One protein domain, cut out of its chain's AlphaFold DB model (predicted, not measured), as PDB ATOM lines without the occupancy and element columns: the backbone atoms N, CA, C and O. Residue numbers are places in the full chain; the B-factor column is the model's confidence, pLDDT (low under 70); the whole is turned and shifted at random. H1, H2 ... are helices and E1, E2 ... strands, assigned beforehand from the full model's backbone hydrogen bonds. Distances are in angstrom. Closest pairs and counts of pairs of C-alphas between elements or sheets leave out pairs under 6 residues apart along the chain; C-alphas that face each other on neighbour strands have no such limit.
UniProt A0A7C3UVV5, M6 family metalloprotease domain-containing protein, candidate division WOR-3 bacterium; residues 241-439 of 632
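What this domain is: This is residues 241 to 439 of the 632 residues of the protein "M6 family metalloprotease domain-containing protein" of candidate division WOR-3 bacterium (UniProt A0A7C3UVV5). With little regular structure, this is a sandwich of two small sheets, E1 E3 E4 E5 E6 (mixed) and E2 E8 E7 (antiparallel), partly face to face, amid long loops. The printed part has 199 residues, 58 in named elements: H1 H2 E1 E2 E3 E4 E5 H3 E6 E7 E8, class mixed. It is compact, radius of gyration of the C-alphas 15.4 A, spanning 45 by 36 by 33 A.

How they stand to each other: E1 (289 to 291) is parallel to E3 (310 to 312), N 291 to O 311 2.9 A. E3, E4 (322 to 328) and E5 (341 to 347) form a meander, antiparallel in turn; N 324 to O 345 is 2.8 A. E6 (358 to 360) is an edge strand. E8 (430 to 436) has neighbours E2 (295 to 300) and E7 (420 to 427). The closest C-alphas of E4 and E8, Asn 327 and Ile 431, are 6.4 A apart. H2 (277 to 282) and H3 (354 to 357) only graze the larger sheet; H1 (259 to 262) is on neither.

Where its parts are: H1 begins at (37.495, 20.263, -19.638); E8 ends at (28.536, -0.962, -41.939). E7 measures 19.9 A.

The domain as a whole: The printed part has no cut. E6 to E7 is a long link of 59 residues. pLDDT is under 70 at 266 to 269, 378 and 438 to 439.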
ATOM      1  N   LEU A 241      29.065  18.638 -19.600       93.00
ATOM      2  CA  LEU A 241      29.412  17.323 -20.132       93.00
ATOM      3  C   LEU A 241      30.640  16.710 -19.438       93.00
ATOM      4  O   LEU A 241      31.178  15.707 -19.906       93.00
ATOM      5  N   TYR A 242      31.080  17.274 -18.311       88.06
ATOM      6  CA  TYR A 242      32.044  16.642 -17.407       88.06
ATOM      7  C   TYR A 242      31.335  15.959 -16.216       88.06
ATOM      8  O   TYR A 242      30.192  16.276 -15.880       88.06
ATOM      9  N   ASP A 243      32.010  15.017 -15.549       86.25
ATOM     10  CA  ASP A 243      31.497  14.388 -14.325       86.25
ATOM     11  C   ASP A 243      31.964  15.140 -13.055       86.25
ATOM     12  O   ASP A 243      33.165  15.178 -12.762       86.25
ATOM     13  N   PRO A 244      31.045  15.722 -12.255       76.38
ATOM     14  CA  PRO A 244      31.392  16.399 -10.999       76.38
ATOM     15  C   PRO A 244      31.971  15.472  -9.940       76.38
ATOM     16  O   PRO A 244      32.730  15.923  -9.080       76.38
ATOM     17  N   SER A 245      31.575  14.196  -9.958       77.56
ATOM     18  CA  SER A 245      31.975  13.228  -8.943       77.56
ATOM     19  C   SER A 245      33.428  12.796  -9.109       77.56
ATOM     20  O   SER A 245      33.999  12.232  -8.176       77.56
ATOM     21  N   ARG A 246      34.047  13.132 -10.256       80.06
ATOM     22  CA  ARG A 246      35.437  12.804 -10.614       80.06
ATOM     23  C   ARG A 246      35.676  11.299 -10.700       80.06
ATOM     24  O   ARG A 246      36.817  10.852 -10.554       80.06
ATOM     25  N   ASN A 247      34.607  10.531 -10.898       83.75
ATOM     26  CA  ASN A 247      34.683   9.106 -11.193       83.75
ATOM     27  C   ASN A 247      34.943   8.888 -12.685       83.75
ATOM     28  O   ASN A 247      35.534   7.876 -13.046       83.75
ATOM     29  N   THR A 248      34.575   9.860 -13.523       87.06
ATOM     30  CA  THR A 248      35.004  10.018 -14.915       87.06
ATOM     31  C   THR A 248      35.425  11.473 -15.172       87.06
ATOM     32  O   THR A 248      35.332  12.344 -14.301       87.06
ATOM     33  N   TRP A 249      35.922  11.745 -16.373       87.31
ATOM     34  CA  TRP A 249      36.269  13.071 -16.878       87.31
ATOM     35  C   TRP A 249      35.247  13.587 -17.905       87.31
ATOM     36  O   TRP A 249      35.413  14.690 -18.432       87.31
ATOM     37  N   GLY A 250      34.170  12.827 -18.143       91.56
ATOM     38  CA  GLY A 250      33.181  13.089 -19.191       91.56
ATOM     39  C   GLY A 250      33.852  13.239 -20.554       91.56
ATOM     40  O   GLY A 250      34.729  12.459 -20.902       91.56
ATOM     41  N   ILE A 251      33.517  14.294 -21.295       92.94
ATOM     42  CA  ILE A 251      34.070  14.510 -22.645       92.94
ATOM     43  C   ILE A 251      35.515  15.054 -22.680       92.94
ATOM     44  O   ILE A 251      36.038  15.352 -23.756       92.94
ATOM     45  N   GLY A 252      36.169  15.230 -21.525       91.75
ATOM     46  CA  GLY A 252      37.562  15.679 -21.450       91.75
ATOM     47  C   GLY A 252      37.823  17.019 -22.151       91.75
ATOM     48  O   GLY A 252      36.990  17.929 -22.134       91.75
ATOM     49  N   TYR A 253      38.997  17.159 -22.769       91.94
ATOM     50  CA  TYR A 253      39.399  18.329 -23.557       91.94
ATOM     51  C   TYR A 253      38.657  18.454 -24.890       91.94
ATOM     52  O   TYR A 253      38.851  19.441 -25.593       91.94
ATOM     53  N   TRP A 254      37.828  17.489 -25.279       94.44
ATOM     54  CA  TRP A 254      37.292  17.410 -26.637       94.44
ATOM     55  C   TRP A 254      36.051  18.276 -26.881       94.44
ATOM     56  O   TRP A 254      35.644  18.429 -28.033       94.44
ATOM     57  N   GLY A 255      35.491  18.906 -25.846       95.00
ATOM     58  CA  GLY A 255      34.394  19.862 -26.000       95.00
ATOM     59  C   GLY A 255      34.386  20.979 -24.960       95.00
ATOM     60  O   GLY A 255      34.908  20.835 -23.851       95.00
ATOM     61  N   LEU A 256      33.780  22.111 -25.338       94.62
ATOM     62  CA  LEU A 256      33.653  23.317 -24.509       94.62
ATOM     63  C   LEU A 256      32.970  23.049 -23.165       94.62
ATOM     64  O   LEU A 256      33.409  23.560 -22.141       94.62
ATOM     65  N   MET A 257      31.908  22.245 -23.171       93.75
ATOM     66  CA  MET A 257      31.124  21.956 -21.965       93.75
ATOM     67  C   MET A 257      31.780  20.888 -21.071       93.75
ATOM     68  O   MET A 257      31.178  20.400 -20.121       93.75
ATOM     69  N   GLY A 258      33.011  20.484 -21.390       90.94
ATOM     70  CA  GLY A 258      33.845  19.612 -20.572       90.94
ATOM     71  C   GLY A 258      35.067  20.349 -20.023       90.94
ATOM     72  O   GLY A 258      35.019  21.511 -19.628       90.94
ATOM     73  N   TYR A 259      36.214  19.674 -20.036       88.50
ATOM     74  CA  TYR A 259      37.495  20.263 -19.638       88.50
ATOM     75  C   TYR A 259      38.104  21.168 -20.719       88.50
ATOM     76  O   TYR A 259      39.046  21.905 -20.429       88.50
ATOM     77  N   GLY A 260      37.540  21.190 -21.933       90.00
ATOM     78  CA  GLY A 260      37.897  22.153 -22.978       90.00
ATOM     79  C   GLY A 260      37.691  23.620 -22.573       90.00
ATOM     80  O   GLY A 260      38.354  24.500 -23.125       90.00
ATOM     81  N   ALA A 261      36.867  23.888 -21.551       86.94
ATOM     82  CA  ALA A 261      36.705  25.199 -20.908       86.94
ATOM     83  C   ALA A 261      37.967  25.726 -20.193       86.94
ATOM     84  O   ALA A 261      38.004  26.875 -19.761       86.94
ATOM     85  N   TRP A 262      39.026  24.918 -20.087       81.56
ATOM     86  CA  TRP A 262      40.338  25.338 -19.581       81.56
ATOM     87  C   TRP A 262      41.411  25.438 -20.677       81.56
ATOM     88  O   TRP A 262      42.586  25.683 -20.396       81.56
ATOM     89  N   GLY A 263      40.991  25.313 -21.939       80.12
ATOM     90  CA  GLY A 263      41.845  25.302 -23.119       80.12
ATOM     91  C   GLY A 263      41.934  23.913 -23.741       80.12
ATOM     92  O   GLY A 263      42.143  22.925 -23.034       80.12
ATOM     93  N   ALA A 264      41.805  23.835 -25.065       76.38
ATOM     94  CA  ALA A 264      41.988  22.601 -25.825       76.38
ATOM     95  C   ALA A 264      43.383  22.017 -25.551       76.38
ATOM     96  O   ALA A 264      44.370  22.601 -25.968       76.38
ATOM     97  N   GLY A 265      43.488  20.902 -24.817       70.38
ATOM     98  CA  GLY A 265      44.777  20.301 -24.437       70.38
ATOM     99  C   GLY A 265      45.484  20.944 -23.230       70.38
ATOM    100  O   GLY A 265      46.646  20.638 -22.974       70.38
ATOM    101  N   GLY A 266      44.805  21.804 -22.466       65.06
ATOM    102  CA  GLY A 266      45.354  22.466 -21.278       65.06
ATOM    103  C   GLY A 266      46.330  23.614 -21.592       65.06
ATOM    104  O   GLY A 266      46.829  23.772 -22.705       65.06
ATOM    105  N   ASN A 267      46.603  24.466 -20.596       63.62
ATOM    106  CA  ASN A 267      47.596  25.561 -20.649       63.62
ATOM    107  C   ASN A 267      47.311  26.724 -21.630       63.62
ATOM    108  O   ASN A 267      48.116  27.645 -21.766       63.62
ATOM    109  N   THR A 268      46.153  26.734 -22.292       68.62
ATOM    110  CA  THR A 268      45.695  27.867 -23.115       68.62
ATOM    111  C   THR A 268      44.218  28.144 -22.869       68.62
ATOM    112  O   THR A 268      43.395  27.980 -23.762       68.62
ATOM    113  N   PRO A 269      43.841  28.646 -21.682       67.50
ATOM    114  CA  PRO A 269      42.442  28.973 -21.395       67.50
ATOM    115  C   PRO A 269      41.918  30.146 -22.259       67.50
ATOM    116  O   PRO A 269      40.769  30.564 -22.168       67.50
ATOM    117  N   TRP A 270      42.770  30.697 -23.123       75.88
ATOM    118  CA  TRP A 270      42.431  31.653 -24.171       75.88
ATOM    119  C   TRP A 270      42.165  31.001 -25.542       75.88
ATOM    120  O   TRP A 270      42.028  31.698 -26.548       75.88
ATOM    121  N   SER A 271      42.133  29.672 -25.589       86.69
ATOM    122  CA  SER A 271      41.795  28.850 -26.749       86.69
ATOM    123  C   SER A 271      40.919  27.676 -26.288       86.69
ATOM    124  O   SER A 271      41.400  26.543 -26.221       86.69
ATOM    125  N   PRO A 272      39.659  27.934 -25.878       90.38
ATOM    126  CA  PRO A 272      38.718  26.868 -25.540       90.38
ATOM    127  C   PRO A 272      38.538  25.902 -26.707       90.38
ATOM    128  O   PRO A 272      38.565  26.332 -27.858       90.38
ATOM    129  N   SER A 273      38.276  24.632 -26.416       93.25
ATOM    130  CA  SER A 273      37.918  23.666 -27.459       93.25
ATOM    131  C   SER A 273      36.655  24.092 -28.202       93.25
ATOM    132  O   SER A 273      35.755  24.722 -27.628       93.25
ATOM    133  N   HIS A 274      36.546  23.716 -29.477       95.69
ATOM    134  CA  HIS A 274      35.261  23.752 -30.175       95.69
ATOM    135  C   HIS A 274      34.200  23.003 -29.375       95.69
ATOM    136  O   HIS A 274      34.489  22.073 -28.618       95.69
ATOM    137  N   MET A 275      32.951  23.404 -29.580       97.12
ATOM    138  CA  MET A 275      31.812  22.557 -29.259       97.12
ATOM    139  C   MET A 275      31.972  21.230 -30.008       97.12
ATOM    140  O   MET A 275      32.215  21.230 -31.213       97.12
ATOM    141  N   GLU A 276      31.825  20.106 -29.319       96.62
ATOM    142  CA  GLU A 276      31.798  18.798 -29.963       96.62
ATOM    143  C   GLU A 276      30.533  18.619 -30.815       96.62
ATOM    144  O   GLU A 276      29.562  19.381 -30.693       96.62
ATOM    145  N   ALA A 277      30.522  17.607 -31.691       97.94
ATOM    146  CA  ALA A 277      29.436  17.403 -32.649       97.94
ATOM    147  C   ALA A 277      28.040  17.430 -32.010       97.94
ATOM    148  O   ALA A 277      27.113  17.978 -32.606       97.94
ATOM    149  N   TRP A 278      27.871  16.876 -30.805       97.38
ATOM    150  CA  TRP A 278      26.581  16.912 -30.119       97.38
ATOM    151  C   TRP A 278      26.142  18.342 -29.788       97.38
ATOM    152  O   TRP A 278      25.057  18.744 -30.219       97.38
ATOM    153  N   SER A 279      26.983  19.138 -29.120       97.44
ATOM    154  CA  SER A 279      26.682  20.542 -28.817       97.44
ATOM    155  C   SER A 279      26.448  21.375 -30.079       97.44
ATOM    156  O   SER A 279      25.492  22.150 -30.116       97.44
ATOM    157  N   LYS A 280      27.212  21.170 -31.165       98.19
ATOM    158  CA  LYS A 280      26.960  21.848 -32.457       98.19
ATOM    159  C   LYS A 280      25.601  21.481 -33.067       98.19
ATOM    160  O   LYS A 280      24.952  22.335 -33.679       98.19
ATOM    161  N   VAL A 281      25.141  20.240 -32.893       97.62
ATOM    162  CA  VAL A 281      23.803  19.797 -33.328       97.62
ATOM    163  C   VAL A 281      22.700  20.393 -32.450       97.62
ATOM    164  O   VAL A 281      21.682  20.850 -32.983       97.62
ATOM    165  N   GLN A 282      22.894  20.456 -31.128       95.62
ATOM    166  CA  GLN A 282      21.955  21.136 -30.225       95.62
ATOM    167  C   GLN A 282      21.860  22.630 -30.542       95.62
ATOM    168  O   GLN A 282      20.759  23.172 -30.647       95.62
ATOM    169  N   ALA A 283      22.998  23.275 -30.796       96.06
ATOM    170  CA  ALA A 283      23.093  24.668 -31.217       96.06
ATOM    171  C   ALA A 283      22.466  24.937 -32.597       96.06
ATOM    172  O   ALA A 283      22.187  26.080 -32.941       96.06
ATOM    173  N   GLY A 284      22.241  23.897 -33.405       96.50
ATOM    174  CA  GLY A 284      21.758  24.028 -34.779       96.50
ATOM    175  C   GLY A 284      22.811  24.519 -35.775       96.50
ATOM    176  O   GLY A 284      22.451  24.840 -36.903       96.50
ATOM    177  N   PHE A 285      24.088  24.558 -35.388       97.62
ATOM    178  CA  PHE A 285      25.203  24.921 -36.272       97.62
ATOM    179  C   PHE A 285      25.540  23.803 -37.261       97.62
ATOM    180  O   PHE A 285      26.041  24.063 -38.353       97.62
ATOM    181  N   VAL A 286      25.236  22.556 -36.892       97.94
ATOM    182  CA  VAL A 286      25.408  21.377 -37.744       97.94
ATOM    183  C   VAL A 286      24.113  20.573 -37.774       97.94
ATOM    184  O   VAL A 286      23.462  20.367 -36.753       97.94
ATOM    185  N   THR A 287      23.736  20.094 -38.959       97.62
ATOM    186  CA  THR A 287      22.684  19.081 -39.117       97.62
ATOM    187  C   THR A 287      23.354  17.742 -39.423       97.62
ATOM    188  O   THR A 287      24.060  17.652 -40.431       97.62
ATOM    189  N   PRO A 288      23.165  16.699 -38.594       97.81
ATOM    190  CA  PRO A 288      23.864  15.439 -38.783       97.81
ATOM    191  C   PRO A 288      23.357  14.723 -40.037       97.81
ATOM    192  O   PRO A 288      22.151  14.576 -40.250       97.81
ATOM    193  N   THR A 289      24.284  14.224 -40.853       98.38
ATOM    194  CA  THR A 289      23.949  13.392 -42.011       98.38
ATOM    195  C   THR A 289      23.703  11.961 -41.546       98.38
ATOM    196  O   THR A 289      24.616  11.287 -41.073       98.38
ATOM    197  N   LEU A 290      22.462  11.491 -41.665       96.25
ATOM    198  CA  LEU A 290      22.092  10.129 -41.289       96.25
ATOM    199  C   LEU A 290      22.618   9.117 -42.315       96.25
ATOM    200  O   LEU A 290      22.311   9.218 -43.503       96.25
ATOM    201  N   ILE A 291      23.341   8.105 -41.844       96.06
ATOM    202  CA  ILE A 291      23.747   6.953 -42.652       96.06
ATOM    203  C   ILE A 291      22.782   5.800 -42.367       96.06
ATOM    204  O   ILE A 291      22.724   5.283 -41.252       96.06
ATOM    205  N   THR A 292      22.007   5.410 -43.379       89.12
ATOM    206  CA  THR A 292      20.949   4.388 -43.265       89.12
ATOM    207  C   THR A 292      21.328   3.033 -43.861       89.12
ATOM    208  O   THR A 292      20.594   2.062 -43.701       89.12
ATOM    209  N   GLN A 293      22.466   2.953 -44.546       87.56
ATOM    210  CA  GLN A 293      22.961   1.751 -45.209       87.56
ATOM    211  C   GLN A 293      24.489   1.735 -45.211       87.56
ATOM    212  O   GLN A 293      25.131   2.769 -45.001       87.56
ATOM    213  N   ASP A 294      25.064   0.570 -45.501       91.69
ATOM    214  CA  ASP A 294      26.506   0.425 -45.657       91.69
ATOM    215  C   ASP A 294      27.044   1.442 -46.672       91.69
ATOM    216  O   ASP A 294      26.500   1.624 -47.765       91.69
ATOM    217  N   THR A 295      28.103   2.146 -46.284       95.75
ATOM    218  CA  THR A 295      28.678   3.257 -47.043       95.75
ATOM    219  C   THR A 295      30.188   3.107 -47.051       95.75
ATOM    220  O   THR A 295      30.815   3.125 -45.997       95.75
ATOM    221  N   PHE A 296      30.784   2.975 -48.233       96.19
ATOM    222  CA  PHE A 296      32.220   2.744 -48.387       96.19
ATOM    223  C   PHE A 296      32.944   4.009 -48.843       96.19
ATOM    224  O   PHE A 296      32.415   4.775 -49.649       96.19
ATOM    225  N   ASN A 297      34.175   4.196 -48.369       96.31
ATOM    226  CA  ASN A 297      35.013   5.368 -48.616       96.31
ATOM    227  C   ASN A 297      34.311   6.695 -48.287       96.31
ATOM    228  O   ASN A 297      34.480   7.689 -49.000       96.31
ATOM    229  N   LEU A 298      33.533   6.713 -47.202       98.44
ATOM    230  CA  LEU A 298      32.950   7.930 -46.660       98.44
ATOM    231  C   LEU A 298      34.072   8.916 -46.332       98.44
ATOM    232  O   LEU A 298      35.042   8.552 -45.671       98.44
ATOM    233  N   ARG A 299      33.935  10.157 -46.798       98.44
ATOM    234  CA  ARG A 299      34.880  11.246 -46.534       98.44
ATOM    235  C   ARG A 299      34.293  12.161 -45.469       98.44
ATOM    236  O   ARG A 299      33.329  12.865 -45.746       98.44
ATOM    237  N   ILE A 300      34.887  12.161 -44.284       98.50
ATOM    238  CA  ILE A 300      34.489  13.013 -43.165       98.50
ATOM    239  C   ILE A 300      35.468  14.189 -43.114       98.50
ATOM    240  O   ILE A 300      36.647  14.016 -42.796       98.50
ATOM    241  N   LEU A 301      34.996  15.374 -43.503       98.62
ATOM    242  CA  LEU A 301      35.785  16.610 -43.457       98.62
ATOM    243  C   LEU A 301      35.914  17.117 -42.019       98.62
ATOM    244  O   LEU A 301      35.106  16.757 -41.168       98.62
ATOM    245  N   ASP A 302      36.938  17.928 -41.771       98.12
ATOM    246  CA  ASP A 302      37.198  18.535 -40.470       98.12
ATOM    247  C   ASP A 302      36.064  19.480 -40.066       98.12
ATOM    248  O   ASP A 302      35.656  20.357 -40.841       98.12
ATOM    249  N   ILE A 303      35.529  19.278 -38.866       98.06
ATOM    250  CA  ILE A 303      34.350  20.004 -38.394       98.06
ATOM    251  C   ILE A 303      34.656  21.458 -38.034       98.06
ATOM    252  O   ILE A 303      33.743  22.274 -37.999       98.06
ATOM    253  N   GLU A 304      35.917  21.826 -37.806       96.94
ATOM    254  CA  GLU A 304      36.300  23.195 -37.455       96.94
ATOM    255  C   GLU A 304      35.972  24.171 -38.594       96.94
ATOM    256  O   GLU A 304      35.653  25.333 -38.347       96.94
ATOM    257  N   THR A 305      36.013  23.698 -39.848       97.38
ATOM    258  CA  THR A 305      35.762  24.524 -41.041       97.38
ATOM    259  C   THR A 305      34.581  24.062 -41.894       97.38
ATOM    260  O   THR A 305      34.109  24.824 -42.740       97.38
ATOM    261  N   ASN A 306      34.055  22.855 -41.659       98.19
ATOM    262  CA  ASN A 306      32.928  22.297 -42.403       98.19
ATOM    263  C   ASN A 306      31.776  21.936 -41.450       98.19
ATOM    264  O   ASN A 306      32.001  21.191 -40.499       98.19
ATOM    265  N   PRO A 307      30.527  22.375 -41.705       97.50
ATOM    266  CA  PRO A 307      29.369  22.048 -40.868       97.50
ATOM    267  C   PRO A 307      28.873  20.613 -41.109       97.50
ATOM    268  O   PRO A 307      27.762  20.399 -41.596       97.50
ATOM    269  N   VAL A 308      29.709  19.614 -40.812       96.94
ATOM    270  CA  VAL A 308      29.431  18.204 -41.100       96.94
ATOM    271  C   VAL A 308      29.721  17.305 -39.902       96.94
ATOM    272  O   VAL A 308      30.793  17.334 -39.309       96.94
ATOM    273  N   CYS A 309      28.757  16.447 -39.590       98.00
ATOM    274  CA  CYS A 309      28.936  15.256 -38.771       98.00
ATOM    275  C   CYS A 309      27.987  14.166 -39.285       98.00
ATOM    276  O   CYS A 309      27.015  14.457 -39.996       98.00
ATOM    277  N   TYR A 310      28.263  12.906 -38.953       98.69
ATOM    278  CA  TYR A 310      27.451  11.776 -39.408       98.69
ATOM    279  C   TYR A 310      26.796  11.064 -38.240       98.69
ATOM    280  O   TYR A 310      27.451  10.780 -37.246       98.69
ATOM    281  N   LYS A 311      25.513  10.733 -38.386       98.31
ATOM    282  CA  LYS A 311      24.750   9.949 -37.416       98.31
ATOM    283  C   LYS A 311      24.624   8.517 -37.911       98.31
ATOM    284  O   LYS A 311      24.115   8.288 -39.011       98.31
ATOM    285  N   VAL A 312      25.053   7.563 -37.092       97.44
ATOM    286  CA  VAL A 312      24.974   6.128 -37.383       97.44
ATOM    287  C   VAL A 312      24.311   5.397 -36.223       97.44
ATOM    288  O   VAL A 312      24.533   5.709 -35.054       97.44
ATOM    289  N   TRP A 313      23.493   4.398 -36.537       94.12
ATOM    290  CA  TRP A 313      22.974   3.469 -35.540       94.12
ATOM    291  C   TRP A 313      22.620   2.124 -36.168       94.12
ATOM    292  O   TRP A 313      22.627   1.974 -37.393       94.12
ATOM    293  N   ARG A 314      22.320   1.133 -35.321       86.25
ATOM    294  CA  ARG A 314      21.993  -0.233 -35.747       86.25
ATOM    295  C   ARG A 314      20.920  -0.237 -36.832       86.25
ATOM    296  O   ARG A 314      19.910   0.460 -36.710       86.25
ATOM    297  N   SER A 315      21.155  -1.021 -37.881       79.56
ATOM    298  CA  SER A 315      20.235  -1.176 -39.013       79.56
ATOM    299  C   SER A 315      19.802   0.145 -39.675       79.56
ATOM    300  O   SER A 315      18.716   0.212 -40.246       79.56
ATOM    301  N   GLY A 316      20.604   1.213 -39.569       84.69
ATOM    302  CA  GLY A 316      20.286   2.510 -40.176       84.69
ATOM    303  C   GLY A 316      19.136   3.266 -39.519       84.69
ATOM    304  O   GLY A 316      18.592   4.192 -40.122       84.69
ATOM    305  N   LEU A 317      18.743   2.881 -38.303       82.38
ATOM    306  CA  LEU A 317      17.650   3.530 -37.587       82.38
ATOM    307  C   LEU A 317      18.006   4.972 -37.201       82.38
ATOM    308  O   LEU A 317      19.090   5.252 -36.693       82.38
ATOM    309  N   ASN A 318      17.047   5.882 -37.369       88.38
ATOM    310  CA  ASN A 318      17.152   7.242 -36.851       88.38
ATOM    311  C   ASN A 318      16.564   7.313 -35.439       88.38
ATOM    312  O   ASN A 318      15.374   7.576 -35.267       88.38
ATOM    313  N   THR A 319      17.390   7.052 -34.433       87.31
ATOM    314  CA  THR A 319      17.008   7.114 -33.015       87.31
ATOM    315  C   THR A 319      17.840   8.143 -32.273       87.31
ATOM    316  O   THR A 319      18.903   8.536 -32.743       87.31
ATOM    317  N   GLU A 320      17.361   8.599 -31.119       87.38
ATOM    318  CA  GLU A 320      18.129   9.516 -30.274       87.38
ATOM    319  C   GLU A 320      19.367   8.837 -29.670       87.38
ATOM    320  O   GLU A 320      20.445   9.425 -29.676       87.38
ATOM    321  N   THR A 321      19.250   7.571 -29.248       93.19
ATOM    322  CA  THR A 321      20.430   6.749 -28.956       93.19
ATOM    323  C   THR A 321      21.140   6.422 -30.271       93.19
ATOM    324  O   THR A 321      20.530   5.800 -31.147       93.19
ATOM    325  N   CYS A 322      22.376   6.879 -30.447       96.56
ATOM    326  CA  CYS A 322      23.121   6.771 -31.704       96.56
ATOM    327  C   CYS A 322      24.628   6.987 -31.496       96.56
ATOM    328  O   CYS A 322      25.053   7.339 -30.400       96.56
ATOM    329  N   PHE A 323      25.426   6.829 -32.557       98.44
ATOM    330  CA  PHE A 323      26.778   7.381 -32.598       98.44
ATOM    331  C   PHE A 323      26.849   8.593 -33.534       98.44
ATOM    332  O   PHE A 323      26.303   8.545 -34.645       98.44
ATOM    333  N   TYR A 324      27.555   9.648 -33.120       98.75
ATOM    334  CA  TYR A 324      28.010  10.719 -34.009       98.75
ATOM    335  C   TYR A 324      29.477  10.528 -34.376       98.75
ATOM    336  O   TYR A 324      30.313  10.282 -33.516       98.75
ATOM    337  N   LEU A 325      29.778  10.657 -35.664       98.75
ATOM    338  CA  LEU A 325      31.126  10.589 -36.210       98.75
ATOM    339  C   LEU A 325      31.570  11.997 -36.601       98.75
ATOM    340  O   LEU A 325      30.922  12.649 -37.430       98.75
ATOM    341  N   GLU A 326      32.673  12.442 -36.012       98.38
ATOM    342  CA  GLU A 326      33.220  13.787 -36.166       98.38
ATOM    343  C   GLU A 326      34.722  13.702 -36.430       98.38
ATOM    344  O   GLU A 326      35.456  13.059 -35.687       98.38
ATOM    345  N   ASN A 327      35.197  14.345 -37.494       98.50
ATOM    346  CA  ASN A 327      36.628  14.488 -37.728       98.50
ATOM    347  C   ASN A 327      37.103  15.800 -37.096       98.50
ATOM    348  O   ASN A 327      36.662  16.869 -37.521       98.50
ATOM    349  N   ARG A 328      37.995  15.702 -36.110       97.25
ATOM    350  CA  ARG A 328      38.613  16.836 -35.419       97.25
ATOM    351  C   ARG A 328      40.051  17.029 -35.859       97.25
ATOM    352  O   ARG A 328      40.822  16.071 -35.950       97.25
ATOM    353  N   GLN A 329      40.420  18.275 -36.113       96.75
ATOM    354  CA  GLN A 329      41.749  18.687 -36.539       96.75
ATOM    355  C   GLN A 329      42.253  19.840 -35.674       96.75
ATOM    356  O   GLN A 329      41.497  20.643 -35.144       96.75
ATOM    357  N   LYS A 330      43.576  19.963 -35.557       94.00
ATOM    358  CA  LYS A 330      44.216  21.004 -34.741       94.00
ATOM    359  C   LYS A 330      44.205  22.359 -35.460       94.00
ATOM    360  O   LYS A 330      45.251  22.832 -35.904       94.00
ATOM    361  N   LYS A 331      43.022  22.959 -35.620       92.69
ATOM    362  CA  LYS A 331      42.791  24.214 -36.355       92.69
ATOM    363  C   LYS A 331      42.057  25.238 -35.499       92.69
ATOM    364  O   LYS A 331      41.222  24.880 -34.679       92.69
ATOM    365  N   GLY A 332      42.347  26.521 -35.723       92.00
ATOM    366  CA  GLY A 332      41.665  27.618 -35.033       92.00
ATOM    367  C   GLY A 332      41.744  27.462 -33.514       92.00
ATOM    368  O   GLY A 332      42.834  27.263 -32.971       92.00
ATOM    369  N   PHE A 333      40.595  27.495 -32.847       93.19
ATOM    370  CA  PHE A 333      40.485  27.293 -31.399       93.19
ATOM    371  C   PHE A 333      40.925  25.898 -30.914       93.19
ATOM    372  O   PHE A 333      41.399  25.767 -29.785       93.19
ATOM    373  N   ASP A 334      40.884  24.890 -31.785       93.56
ATOM    374  CA  ASP A 334      41.312  23.513 -31.506       93.56
ATOM    375  C   ASP A 334      42.803  23.256 -31.775       93.56
ATOM    376  O   ASP A 334      43.300  22.150 -31.566       93.56
ATOM    377  N   THR A 335      43.565  24.269 -32.203       90.81
ATOM    378  CA  THR A 335      45.021  24.155 -32.420       90.81
ATOM    379  C   THR A 335      45.780  23.481 -31.262       90.81
ATOM    380  O   THR A 335      46.698  22.705 -31.551       90.81
ATOM    381  N   PRO A 336      45.448  23.714 -29.975       89.06
ATOM    382  CA  PRO A 336      46.170  23.084 -28.880       89.06
ATOM    383  C   PRO A 336      45.638  21.695 -28.467       89.06
ATOM    384  O   PRO A 336      46.263  21.068 -27.612       89.06
ATOM    385  N   LEU A 337      44.601  21.141 -29.128       91.50
ATOM    386  CA  LEU A 337      44.103  19.782 -28.853       91.50
ATOM    387  C   LEU A 337      45.231  18.730 -28.855       91.50
ATOM    388  O   LEU A 337      46.199  18.859 -29.622       91.50
ATOM    389  N   PRO A 338      45.105  17.645 -28.063       91.56
ATOM    390  CA  PRO A 338      46.151  16.629 -27.953       91.56
ATOM    391  C   PRO A 338      46.529  16.018 -29.307       91.56
ATOM    392  O   PRO A 338      47.710  15.971 -29.656       91.56
ATOM    393  N   GLY A 339      45.540  15.645 -30.126       93.12
ATOM    394  CA  GLY A 339      45.758  15.063 -31.450       93.12
ATOM    395  C   GLY A 339      44.556  15.203 -32.392       93.12
ATOM    396  O   GLY A 339      43.448  15.462 -31.932       93.12
ATOM    397  N   PRO A 340      44.763  15.056 -33.712       96.12
ATOM    398  CA  PRO A 340      43.688  15.018 -34.699       96.12
ATOM    399  C   PRO A 340      43.144  13.596 -34.916       96.12
ATOM    400  O   PRO A 340      43.861  12.610 -34.726       96.12
ATOM    401  N   GLY A 341      41.920  13.478 -35.428       97.50
ATOM    402  CA  GLY A 341      41.354  12.207 -35.873       97.50
ATOM    403  C   GLY A 341      39.833  12.141 -35.811       97.50
ATOM    404  O   GLY A 341      39.144  13.143 -35.657       97.50
ATOM    405  N   LEU A 342      39.311  10.929 -35.958       98.44
ATOM    406  CA  LEU A 342      37.896  10.618 -35.837       98.44
ATOM    407  C   LEU A 342      37.521  10.441 -34.365       98.44
ATOM    408  O   LEU A 342      37.946   9.470 -33.742       98.44
ATOM    409  N   LEU A 343      36.681  11.327 -33.842       98.19
ATOM    410  CA  LEU A 343      35.962  11.108 -32.593       98.19
ATOM    411  C   LEU A 343      34.631  10.409 -32.889       98.19
ATOM    412  O   LEU A 343      33.952  10.707 -33.882       98.19
ATOM    413  N   ILE A 344      34.270   9.464 -32.025       98.38
ATOM    414  CA  ILE A 344      33.013   8.722 -32.091       98.38
ATOM    415  C   ILE A 344      32.265   8.980 -30.789       98.38
ATOM    416  O   ILE A 344      32.657   8.494 -29.735       98.38
ATOM    417  N   TRP A 345      31.187   9.750 -30.864       97.81
ATOM    418  CA  TRP A 345      30.377  10.103 -29.702       97.81
ATOM    419  C   TRP A 345      29.211   9.142 -29.558       97.81
ATOM    420  O   TRP A 345      28.393   9.050 -30.473       97.81
ATOM    421  N   HIS A 346      29.087   8.463 -28.426       96.69
ATOM    422  CA  HIS A 346      27.916   7.665 -28.086       96.69
ATOM    423  C   HIS A 346      26.884   8.546 -27.398       96.69
ATOM    424  O   HIS A 346      27.073   9.012 -26.275       96.69
ATOM    425  N   ILE A 347      25.774   8.773 -28.094       96.94
ATOM    426  CA  ILE A 347      24.653   9.544 -27.580       96.94
ATOM    427  C   ILE A 347      23.620   8.577 -27.019       96.94
ATOM    428  O   ILE A 347      23.180   7.683 -27.739       96.94
ATOM    429  N   ASP A 348      23.208   8.747 -25.764       93.88
ATOM    430  CA  ASP A 348      22.136   7.956 -25.154       93.88
ATOM    431  C   ASP A 348      21.302   8.769 -24.145       93.88
ATOM    432  O   ASP A 348      21.636   8.832 -22.961       93.88
ATOM    433  N   PRO A 349      20.166   9.361 -24.560       88.69
ATOM    434  CA  PRO A 349      19.339  10.174 -23.660       88.69
ATOM    435  C   PRO A 349      18.627   9.400 -22.551       88.69
ATOM    436  O   PRO A 349      17.983  10.014 -21.704       88.69
ATOM    437  N   ALA A 350      18.690   8.064 -22.556       86.75
ATOM    438  CA  ALA A 350      18.177   7.261 -21.451       86.75
ATOM    439  C   ALA A 350      19.064   7.351 -20.194       86.75
ATOM    440  O   ALA A 350      18.653   6.890 -19.126       86.75
ATOM    441  N   GLN A 351      20.267   7.924 -20.306       84.56
ATOM    442  CA  GLN A 351      21.184   8.099 -19.187       84.56
ATOM    443  C   GLN A 351      20.764   9.261 -18.280       84.56
ATOM    444  O   GLN A 351      20.263  10.287 -18.732       84.56
ATOM    445  N   GLY A 352      20.970   9.090 -16.970       73.00
ATOM    446  CA  GLY A 352      20.518  10.052 -15.957       73.00
ATOM    447  C   GLY A 352      21.370  11.320 -15.829       73.00
ATOM    448  O   GLY A 352      20.888  12.305 -15.282       73.00
ATOM    449  N   SER A 353      22.605  11.308 -16.339       79.44
ATOM    450  CA  SER A 353      23.553  12.429 -16.246       79.44
ATOM    451  C   SER A 353      24.044  12.832 -17.631       79.44
ATOM    452  O   SER A 353      24.338  11.960 -18.444       79.44
ATOM    453  N   TYR A 354      24.200  14.132 -17.890       82.50
ATOM    454  CA  TYR A 354      24.580  14.646 -19.213       82.50
ATOM    455  C   TYR A 354      25.940  14.136 -19.721       82.50
ATOM    456  O   TYR A 354      26.028  13.756 -20.884       82.50
ATOM    457  N   HIS A 355      26.943  13.991 -18.848       80.44
ATOM    458  CA  HIS A 355      28.234  13.368 -19.190       80.44
ATOM    459  C   HIS A 355      28.138  11.878 -19.577       80.44
ATOM    460  O   HIS A 355      29.095  11.325 -20.093       80.44
ATOM    461  N   ASN A 356      27.001  11.220 -19.315       84.56
ATOM    462  CA  ASN A 356      26.710   9.862 -19.792       84.56
ATOM    463  C   ASN A 356      25.758   9.875 -21.003       84.56
ATOM    464  O   ASN A 356      25.671   8.888 -21.734       84.56
ATOM    465  N   ILE A 357      25.023  10.973 -21.216       89.81
ATOM    466  CA  ILE A 357      24.207  11.170 -22.420       89.81
ATOM    467  C   ILE A 357      25.109  11.402 -23.625       89.81
ATOM    468  O   ILE A 357      24.775  10.915 -24.697       89.81
ATOM    469  N   VAL A 358      26.209  12.137 -23.458       94.19
ATOM    470  CA  VAL A 358      27.215  12.391 -24.494       94.19
ATOM    471  C   VAL A 358      28.541  11.867 -23.989       94.19
ATOM    472  O   VAL A 358      29.058  12.374 -23.000       94.19
ATOM    473  N   ASP A 359      29.074  10.868 -24.672       93.06
ATOM    474  CA  ASP A 359      30.262  10.163 -24.217       93.06
ATOM    475  C   ASP A 359      31.195   9.859 -25.379       93.06
ATOM    476  O   ASP A 359      30.733   9.605 -26.495       93.06
ATOM    477  N   LEU A 360      32.499   9.926 -25.128       94.75
ATOM    478  CA  LEU A 360      33.496   9.649 -26.147       94.75
ATOM    479  C   LEU A 360      33.853   8.168 -26.107       94.75
ATOM    480  O   LEU A 360      34.390   7.678 -25.122       94.75
ATOM    481  N   GLU A 361      33.629   7.467 -27.212       94.06
ATOM    482  CA  GLU A 361      34.104   6.096 -27.363       94.06
ATOM    483  C   GLU A 361      35.617   6.117 -27.595       94.06
ATOM    484  O   GLU A 361      36.085   6.236 -28.731       94.06
ATOM    485  N   GLU A 362      36.374   6.009 -26.503       87.56
ATOM    486  CA  GLU A 362      37.835   6.005 -26.480       87.56
ATOM    487  C   GLU A 362      38.415   4.710 -25.899       87.56
ATOM    488  O   GLU A 362      37.754   3.919 -25.220       87.56
ATOM    489  N   ASP A 363      39.684   4.466 -26.206       79.50
ATOM    490  CA  ASP A 363      40.493   3.530 -25.437       79.50
ATOM    491  C   ASP A 363      41.877   4.163 -25.270       79.50
ATOM    492  O   ASP A 363      42.560   4.480 -26.249       79.50
ATOM    493  N   SER A 364      42.288   4.357 -24.030       75.44
ATOM    494  CA  SER A 364      43.513   5.061 -23.672       75.44
ATOM    495  C   SER A 364      44.067   4.483 -22.373       75.44
ATOM    496  O   SER A 364      43.387   3.799 -21.607       75.44
ATOM    497  N   THR A 365      45.348   4.734 -22.101       72.38
ATOM    498  CA  THR A 365      45.946   4.313 -20.820       72.38
ATOM    499  C   THR A 365      45.268   5.047 -19.660       72.38
ATOM    500  O   THR A 365      45.155   4.509 -18.557       72.38
ATOM    501  N   PHE A 366      44.788   6.261 -19.934       71.88
ATOM    502  CA  PHE A 366      44.167   7.170 -18.990       71.88
ATOM    503  C   PHE A 366      42.740   7.492 -19.436       71.88
ATOM    504  O   PHE A 366      42.432   8.630 -19.768       71.88
ATOM    505  N   HIS A 367      41.897   6.456 -19.422       77.31
ATOM    506  CA  HIS A 367      40.500   6.524 -19.844       77.31
ATOM    507  C   HIS A 367      39.746   7.724 -19.265       77.31
ATOM    508  O   HIS A 367      39.768   7.944 -18.046       77.31
ATOM    509  N   LEU A 368      38.983   8.410 -20.118       79.75
ATOM    510  CA  LEU A 368      38.047   9.450 -19.686       79.75
ATOM    511  C   LEU A 368      37.007   8.858 -18.728       79.75
ATOM    512  O   LEU A 368      36.634   9.497 -17.751       79.75
ATOM    513  N   ASP A 369      36.659   7.584 -18.904       83.44
ATOM    514  CA  ASP A 369      35.760   6.827 -18.028       83.44
ATOM    515  C   ASP A 369      36.371   6.388 -16.686       83.44
ATOM    516  O   ASP A 369      35.731   5.677 -15.905       83.44
ATOM    517  N   ARG A 370      37.629   6.747 -16.401       78.31
ATOM    518  CA  ARG A 370      38.336   6.345 -15.174       78.31
ATOM    519  C   ARG A 370      38.978   7.539 -14.486       78.31
ATOM    520  O   ARG A 370      40.196   7.719 -14.471       78.31
ATOM    521  N   GLY A 371      38.130   8.317 -13.836       71.06
ATOM    522  CA  GLY A 371      38.541   9.310 -12.863       71.06
ATOM    523  C   GLY A 371      39.139   8.672 -11.607       71.06
ATOM    524  O   GLY A 371      38.838   7.539 -11.228       71.06
ATOM    525  N   THR A 372      40.033   9.405 -10.951       72.31
ATOM    526  CA  THR A 372      40.745   8.952  -9.743       72.31
ATOM    527  C   THR A 372      40.125   9.506  -8.457       72.31
ATOM    528  O   THR A 372      40.700   9.355  -7.379       72.31
ATOM    529  N   GLY A 373      39.001  10.225  -8.557       73.56
ATOM    530  CA  GLY A 373      38.466  11.064  -7.480       73.56
ATOM    531  C   GLY A 373      39.265  12.357  -7.248       73.56
ATOM    532  O   GLY A 373      38.781  13.275  -6.583       73.56
ATOM    533  N   VAL A 374      40.469  12.473  -7.824       75.06
ATOM    534  CA  VAL A 374      41.348  13.643  -7.733       75.06
ATOM    535  C   VAL A 374      41.457  14.284  -9.104       75.06
ATOM    536  O   VAL A 374      41.966  13.689 -10.050       75.06
ATOM    537  N   ARG A 375      40.983  15.522  -9.214       72.88
ATOM    538  CA  ARG A 375      41.018  16.262 -10.476       72.88
ATOM    539  C   ARG A 375      42.482  16.586 -10.867       72.88
ATOM    540  O   ARG A 375      43.262  16.866  -9.957       72.88
ATOM    541  N   PRO A 376      42.875  16.581 -12.158       75.69
ATOM    542  CA  PRO A 376      44.190  17.063 -12.633       75.69
ATOM    543  C   PRO A 376      44.243  18.571 -12.939       75.69
ATOM    544  O   PRO A 376      43.242  19.104 -13.420       75.69
ATOM    545  N   ASP A 377      45.352  19.273 -12.631       74.94
ATOM    546  CA  ASP A 377      45.451  20.740 -12.816       74.94
ATOM    547  C   ASP A 377      45.158  21.141 -14.268       74.94
ATOM    548  O   ASP A 377      46.024  20.915 -15.107       74.94
ATOM    549  N   PRO A 378      43.984  21.732 -14.593       69.62
ATOM    550  CA  PRO A 378      43.587  21.954 -15.977       69.62
ATOM    551  C   PRO A 378      44.381  23.100 -16.623       69.62
ATOM    552  O   PRO A 378      44.318  23.311 -17.832       69.62
ATOM    553  N   HIS A 379      45.169  23.833 -15.829       70.88
ATOM    554  CA  HIS A 379      46.144  24.796 -16.328       70.88
ATOM    555  C   HIS A 379      47.339  24.136 -17.010       70.88
ATOM    556  O   HIS A 379      48.090  24.819 -17.698       70.88
ATOM    557  N   TYR A 380      47.521  22.831 -16.837       76.75
ATOM    558  CA  TYR A 380      48.561  22.061 -17.492       76.75
ATOM    559  C   TYR A 380      47.920  20.925 -18.277       76.75
ATOM    560  O   TYR A 380      46.894  20.375 -17.886       76.75
ATOM    561  N   TYR A 381      48.541  20.560 -19.396       84.62
ATOM    562  CA  TYR A 381      48.141  19.353 -20.103       84.62
ATOM    563  C   TYR A 381      48.202  18.152 -19.150       84.62
ATOM    564  O   TYR A 381      49.179  17.974 -18.418       84.62
ATOM    565  N   HIS A 382      47.167  17.318 -19.203       86.25
ATOM    566  CA  HIS A 382      47.106  16.073 -18.459       86.25
ATOM    567  C   HIS A 382      46.402  15.022 -19.306       86.25
ATOM    568  O   HIS A 382      45.241  15.187 -19.661       86.25
ATOM    569  N   GLU A 383      47.106  13.935 -19.588       87.56
ATOM    570  CA  GLU A 383      46.669  12.835 -20.453       87.56
ATOM    571  C   GLU A 383      45.325  12.217 -20.045       87.56
ATOM    572  O   GLU A 383      44.505  11.936 -20.904       87.56
ATOM    573  N   ALA A 384      45.026  12.128 -18.743       85.75
ATOM    574  CA  ALA A 384      43.721  11.637 -18.278       85.75
ATOM    575  C   ALA A 384      42.515  12.505 -18.669       85.75
ATOM    576  O   ALA A 384      41.387  12.056 -18.540       85.75
ATOM    577  N   LEU A 385      42.726  13.750 -19.096       87.56
ATOM    578  CA  LEU A 385      41.654  14.624 -19.582       87.56
ATOM    579  C   LEU A 385      41.528  14.577 -21.111       87.56
ATOM    580  O   LEU A 385      40.693  15.277 -21.678       87.56
ATOM    581  N   GLY A 386      42.345  13.763 -21.770       90.38
ATOM    582  CA  GLY A 386      42.313  13.495 -23.195       90.38
ATOM    583  C   GLY A 386      43.717  13.491 -23.786       90.38
ATOM    584  O   GLY A 386      44.535  14.367 -23.481       90.38
ATOM    585  N   ASP A 387      43.993  12.522 -24.651       90.75
ATOM    586  CA  ASP A 387      45.304  12.316 -25.257       90.75
ATOM    587  C   ASP A 387      45.225  11.921 -26.747       90.75
ATOM    588  O   ASP A 387      44.170  11.801 -27.361       90.75
ATOM    589  N   THR A 388      46.381  11.756 -27.392       92.50
ATOM    590  CA  THR A 388      46.465  11.425 -28.830       92.50
ATOM    591  C   THR A 388      45.917  10.042 -29.224       92.50
ATOM    592  O   THR A 388      45.910   9.713 -30.414       92.50
ATOM    593  N   SER A 389      45.542   9.201 -28.261       92.19
ATOM    594  CA  SER A 389      44.970   7.869 -28.467       92.19
ATOM    595  C   SER A 389      43.440   7.855 -28.475       92.19
ATOM    596  O   SER A 389      42.886   6.888 -29.007       92.19
ATOM    597  N   ASP A 390      42.778   8.918 -27.997       93.56
ATOM    598  CA  ASP A 390      41.312   9.005 -28.008       93.56
ATOM    599  C   ASP A 390      40.741   9.053 -29.436       93.56
ATOM    600  O   ASP A 390      39.836   8.271 -29.740       93.56
ATOM    601  N   PRO A 391      41.254   9.895 -30.365       95.25
ATOM    602  CA  PRO A 391      40.767   9.904 -31.740       95.25
ATOM    603  C   PRO A 391      41.251   8.681 -32.520       95.25
ATOM    604  O   PRO A 391      42.386   8.234 -32.369       95.25
ATOM    605  N   LEU A 392      40.441   8.188 -33.458       96.31
ATOM    606  CA  LEU A 392      40.819   7.106 -34.366       96.31
ATOM    607  C   LEU A 392      41.346   7.670 -35.708       96.31
ATOM    608  O   LEU A 392      40.754   8.579 -36.284       96.31
ATOM    609  N   PRO A 393      42.447   7.145 -36.271       95.62
ATOM    610  CA  PRO A 393      43.202   6.010 -35.763       95.62
ATOM    611  C   PRO A 393      44.167   6.353 -34.621       95.62
ATOM    612  O   PRO A 393      44.632   5.433 -33.948       95.62
ATOM    613  N   GLY A 394      44.449   7.642 -34.404       91.31
ATOM    614  CA  GLY A 394      45.262   8.130 -33.291       91.31
ATOM    615  C   GLY A 394      46.676   7.558 -33.265       91.31
ATOM    616  O   GLY A 394      47.158   6.948 -34.225       91.31
ATOM    617  N   ILE A 395      47.354   7.732 -32.131       92.19
ATOM    618  CA  ILE A 395      48.728   7.245 -31.938       92.19
ATOM    619  C   ILE A 395      48.830   5.708 -31.906       92.19
ATOM    620  O   ILE A 395      49.893   5.160 -32.197       92.19
ATOM    621  N   TRP A 396      47.738   4.990 -31.616       91.56
ATOM    622  CA  TRP A 396      47.717   3.516 -31.569       91.56
ATOM    623  C   TRP A 396      47.248   2.854 -32.867       91.56
ATOM    624  O   TRP A 396      47.113   1.634 -32.916       91.56
ATOM    625  N   GLN A 397      47.041   3.634 -33.932       93.31
ATOM    626  CA  GLN A 397      46.713   3.120 -35.265       93.31
ATOM    627  C   GLN A 397      45.459   2.223 -35.291       93.31
ATOM    628  O   GLN A 397      45.423   1.164 -35.919       93.31
ATOM    629  N   ARG A 398      44.395   2.650 -34.603       93.81
ATOM    630  CA  ARG A 398      43.121   1.924 -34.567       93.81
ATOM    631  C   ARG A 398      42.276   2.202 -35.799       93.81
ATOM    632  O   ARG A 398      41.611   3.224 -35.915       93.81
ATOM    633  N   PHE A 399      42.253   1.250 -36.716       96.69
ATOM    634  CA  PHE A 399      41.547   1.415 -37.988       96.69
ATOM    635  C   PHE A 399      40.094   0.909 -37.979       96.69
ATOM    636  O   PHE A 399      39.428   0.950 -39.019       96.69
ATOM    637  N   VAL A 400      39.616   0.391 -36.840       96.88
ATOM    638  CA  VAL A 400      38.311  -0.272 -36.701       96.88
ATOM    639  C   VAL A 400      37.659   0.079 -35.360       96.88
ATOM    640  O   VAL A 400      38.309  -0.010 -34.321       96.88
ATOM    641  N   PHE A 401      36.365   0.393 -35.405       97.69
ATOM    642  CA  PHE A 401      35.439   0.463 -34.274       97.69
ATOM    643  C   PHE A 401      34.217  -0.410 -34.589       97.69
ATOM    644  O   PHE A 401      33.465  -0.112 -35.517       97.69
ATOM    645  N   ASP A 402      34.038  -1.519 -33.873       95.00
ATOM    646  CA  ASP A 402      32.873  -2.403 -33.972       95.00
ATOM    647  C   ASP A 402      32.583  -3.124 -32.643       95.00
ATOM    648  O   ASP A 402      33.172  -2.818 -31.609       95.00
ATOM    649  N   ASN A 403      31.654  -4.085 -32.631       91.62
ATOM    650  CA  ASN A 403      31.230  -4.763 -31.400       91.62
ATOM    651  C   ASN A 403      32.354  -5.545 -30.683       91.62
ATOM    652  O   ASN A 403      32.131  -6.029 -29.569       91.62
ATOM    653  N   ASN A 404      33.497  -5.776 -31.332       90.19
ATOM    654  CA  ASN A 404      34.573  -6.643 -30.849       90.19
ATOM    655  C   ASN A 404      35.903  -5.903 -30.633       90.19
ATOM    656  O   ASN A 404      36.869  -6.528 -30.198       90.19
ATOM    657  N   THR A 405      35.975  -4.608 -30.941       93.31
ATOM    658  CA  THR A 405      37.181  -3.792 -30.743       93.31
ATOM    659  C   THR A 405      37.231  -3.159 -29.351       93.31
ATOM    660  O   THR A 405      36.386  -3.434 -28.504       93.31
ATOM    661  N   LYS A 406      38.255  -2.341 -29.090       90.56
ATOM    662  CA  LYS A 406      38.310  -1.376 -27.983       90.56
ATOM    663  C   LYS A 406      38.829  -0.039 -28.546       90.56
ATOM    664  O   LYS A 406      39.924  -0.058 -29.121       90.56
ATOM    665  N   PRO A 407      38.058   1.064 -28.477       92.50
ATOM    666  CA  PRO A 407      36.656   1.141 -28.030       92.50
ATOM    667  C   PRO A 407      35.718   0.286 -28.900       92.50
ATOM    668  O   PRO A 407      36.136  -0.238 -29.939       92.50
ATOM    669  N   ASN A 408      34.473   0.080 -28.462       94.12
ATOM    670  CA  ASN A 408      33.554  -0.868 -29.098       94.12
ATOM    671  C   ASN A 408      32.166  -0.279 -29.350       94.12
ATOM    672  O   ASN A 408      31.673   0.529 -28.583       94.12
ATOM    673  N   SER A 409      31.489  -0.759 -30.386       95.56
ATOM    674  CA  SER A 409      30.189  -0.225 -30.797       95.56
ATOM    675  C   SER A 409      28.992  -0.827 -30.057       95.56
ATOM    676  O   SER A 409      27.883  -0.789 -30.589       95.56
ATOM    677  N   ARG A 410      29.153  -1.478 -28.903       92.31
ATOM    678  CA  ARG A 410      28.004  -2.046 -28.174       92.31
ATOM    679  C   ARG A 410      27.210  -0.935 -27.503       92.31
ATOM    680  O   ARG A 410      27.724   0.130 -27.197       92.31
ATOM    681  N   ASN A 411      25.925  -1.183 -27.272       89.44
ATOM    682  CA  ASN A 411      25.118  -0.245 -26.500       89.44
ATOM    683  C   ASN A 411      25.489  -0.301 -25.005       89.44
ATOM    684  O   ASN A 411      26.211  -1.192 -24.553       89.44
ATOM    685  N   ARG A 412      24.909   0.603 -24.210       85.94
ATOM    686  CA  ARG A 412      25.146   0.716 -22.760       85.94
ATOM    687  C   ARG A 412      24.804  -0.539 -21.936       85.94
ATOM    688  O   ARG A 412      25.273  -0.674 -20.814       85.94
ATOM    689  N   VAL A 413      24.030  -1.486 -22.481       83.75
ATOM    690  CA  VAL A 413      23.753  -2.802 -21.857       83.75
ATOM    691  C   VAL A 413      24.593  -3.934 -22.467       83.75
ATOM    692  O   VAL A 413      24.250  -5.111 -22.350       83.75
ATOM    693  N   ASN A 414      25.699  -3.577 -23.126       85.12
ATOM    694  CA  ASN A 414      26.688  -4.471 -23.731       85.12
ATOM    695  C   ASN A 414      26.146  -5.365 -24.870       85.12
ATOM    696  O   ASN A 414      26.752  -6.378 -25.244       85.12
ATOM    697  N   GLN A 415      25.003  -5.001 -25.458       86.50
ATOM    698  CA  GLN A 415      24.448  -5.690 -26.619       86.50
ATOM    699  C   GLN A 415      25.071  -5.153 -27.914       86.50
ATOM    700  O   GLN A 415      25.284  -3.944 -28.044       86.50
ATOM    701  N   PRO A 416      25.334  -6.027 -28.899       88.19
ATOM    702  CA  PRO A 416      25.865  -5.602 -30.184       88.19
ATOM    703  C   PRO A 416      24.880  -4.675 -30.901       88.19
ATOM    704  O   PRO A 416      23.701  -5.001 -31.058       88.19
ATOM    705  N   THR A 417      25.373  -3.530 -31.371       91.06
ATOM    706  CA  THR A 417      24.620  -2.659 -32.289       91.06
ATOM    707  C   THR A 417      24.845  -3.075 -33.740       91.06
ATOM    708  O   THR A 417      24.007  -2.808 -34.592       91.06
ATOM    709  N   ASN A 418      25.972  -3.743 -34.015       88.94
ATOM    710  CA  ASN A 418      26.453  -4.059 -35.362       88.94
ATOM    711  C   ASN A 418      26.741  -2.836 -36.239       88.94
ATOM    712  O   ASN A 418      26.907  -2.974 -37.451       88.94
ATOM    713  N   VAL A 419      26.857  -1.658 -35.628       95.88
ATOM    714  CA  VAL A 419      27.561  -0.544 -36.252       95.88
ATOM    715  C   VAL A 419      29.032  -0.936 -36.367       95.88
ATOM    716  O   VAL A 419      29.609  -1.524 -35.458       95.88
ATOM    717  N   GLY A 420      29.641  -0.650 -37.506       96.94
ATOM    718  CA  GLY A 420      31.067  -0.819 -37.708       96.94
ATOM    719  C   GLY A 420      31.614   0.350 -38.500       96.94
ATOM    720  O   GLY A 420      31.083   0.667 -39.560       96.94
ATOM    721  N   VAL A 421      32.675   0.963 -37.993       98.31
ATOM    722  CA  VAL A 421      33.468   1.978 -38.684       98.31
ATOM    723  C   VAL A 421      34.823   1.344 -38.971       98.31
ATOM    724  O   VAL A 421      35.562   1.014 -38.048       98.31
ATOM    725  N   ARG A 422      35.132   1.078 -40.239       97.31
ATOM    726  CA  ARG A 422      36.306   0.295 -40.661       97.31
ATOM    727  C   ARG A 422      37.180   1.069 -41.622       97.31
ATOM    728  O   ARG A 422      36.754   2.070 -42.190       97.31
ATOM    729  N   ASN A 423      38.401   0.576 -41.821       97.38
ATOM    730  CA  ASN A 423      39.376   1.169 -42.734       97.38
ATOM    731  C   ASN A 423      39.577   2.673 -42.471       97.38
ATOM    732  O   ASN A 423      39.805   3.438 -43.415       97.38
ATOM    733  N   ILE A 424      39.458   3.077 -41.198       98.50
ATOM    734  CA  ILE A 424      39.596   4.464 -40.752       98.50
ATOM    735  C   ILE A 424      41.010   4.902 -41.084       98.50
ATOM    736  O   ILE A 424      41.971   4.268 -40.671       98.50
ATOM    737  N   ARG A 425      41.163   5.971 -41.850       97.69
ATOM    738  CA  ARG A 425      42.480   6.487 -42.219       97.69
ATOM    739  C   ARG A 425      42.417   7.976 -42.474       97.69
ATOM    740  O   ARG A 425      41.421   8.483 -42.980       97.69
ATOM    741  N   MET A 426      43.508   8.652 -42.159       96.75
ATOM    742  CA  MET A 426      43.676  10.076 -42.398       96.75
ATOM    743  C   MET A 426      44.344  10.293 -43.763       96.75
ATOM    744  O   MET A 426      45.359   9.668 -44.067       96.75
ATOM    745  N   VAL A 427      43.760  11.146 -44.606       97.50
ATOM    746  CA  VAL A 427      44.309  11.561 -45.906       97.50
ATOM    747  C   VAL A 427      44.294  13.086 -45.954       97.50
ATOM    748  O   VAL A 427      43.265  13.696 -46.253       97.50
ATOM    749  N   GLY A 428      45.435  13.700 -45.627       96.12
ATOM    750  CA  GLY A 428      45.464  15.115 -45.246       96.12
ATOM    751  C   GLY A 428      44.580  15.333 -44.017       96.12
ATOM    752  O   GLY A 428      44.553  14.488 -43.133       96.12
ATOM    753  N   ASP A 429      43.778  16.392 -44.015       97.00
ATOM    754  CA  ASP A 429      42.865  16.703 -42.905       97.00
ATOM    755  C   ASP A 429      41.531  15.936 -42.975       97.00
ATOM    756  O   ASP A 429      40.620  16.200 -42.198       97.00
ATOM    757  N   THR A 430      41.358  15.021 -43.937       98.44
ATOM    758  CA  THR A 430      40.111  14.262 -44.130       98.44
ATOM    759  C   THR A 430      40.234  12.853 -43.565       98.44
ATOM    760  O   THR A 430      41.171  12.126 -43.905       98.44
ATOM    761  N   ILE A 431      39.236  12.416 -42.798       98.69
ATOM    762  CA  ILE A 431      39.072  11.003 -42.447       98.69
ATOM    763  C   ILE A 431      38.339  10.282 -43.578       98.69
ATOM    764  O   ILE A 431      37.305  10.741 -44.063       98.69
ATOM    765  N   ILE A 432      38.872   9.135 -43.992       98.75
ATOM    766  CA  ILE A 432      38.202   8.197 -44.891       98.75
ATOM    767  C   ILE A 432      37.921   6.906 -44.129       98.75
ATOM    768  O   ILE A 432      38.835   6.342 -43.529       98.75
ATOM    769  N   CYS A 433      36.683   6.421 -44.163       98.62
ATOM    770  CA  CYS A 433      36.290   5.164 -43.526       98.62
ATOM    771  C   CYS A 433      35.140   4.476 -44.273       98.62
ATOM    772  O   CYS A 433      34.509   5.055 -45.158       98.62
ATOM    773  N   ASP A 434      34.877   3.229 -43.905       98.25
ATOM    774  CA  ASP A 434      33.704   2.471 -44.319       98.25
ATOM    775  C   ASP A 434      32.755   2.328 -43.131       98.25
ATOM    776  O   ASP A 434      33.184   1.987 -42.029       98.25
ATOM    777  N   ILE A 435      31.467   2.551 -43.359       97.81
ATOM    778  CA  ILE A 435      30.404   2.349 -42.379       97.81
ATOM    779  C   ILE A 435      29.624   1.098 -42.761       97.81
ATOM    780  O   ILE A 435      29.168   0.975 -43.895       97.81
ATOM    781  N   THR A 436      29.425   0.197 -41.805       93.56
ATOM    782  CA  THR A 436      28.536  -0.962 -41.939       93.56
ATOM    783  C   THR A 436      27.511  -0.952 -40.820       93.56
ATOM    784  O   THR A 436      27.890  -0.704 -39.675       93.56
ATOM    785  N   LEU A 437      26.255  -1.282 -41.094       87.38
ATOM    786  CA  LEU A 437      25.177  -1.245 -40.092       87.38
ATOM    787  C   LEU A 437      24.573  -2.633 -39.817       87.38
ATOM    788  O   LEU A 437      23.442  -2.737 -39.337       87.38
ATOM    789  N   SER A 438      25.322  -3.687 -40.149       67.19
ATOM    790  CA  SER A 438      24.915  -5.086 -40.308       67.19
ATOM    791  C   SER A 438      24.009  -5.669 -39.216       67.19
ATOM    792  O   SER A 438      24.445  -6.438 -38.368       67.19
ATOM    793  N   ALA A 439      22.702  -5.464 -39.334       60.41
ATOM    794  CA  ALA A 439      21.735  -6.536 -39.128       60.41
ATOM    795  C   ALA A 439      20.518  -6.277 -40.013       60.41
ATOM    796  O   ALA A 439      19.758  -5.338 -39.771       60.41
TER     797      ALA A 439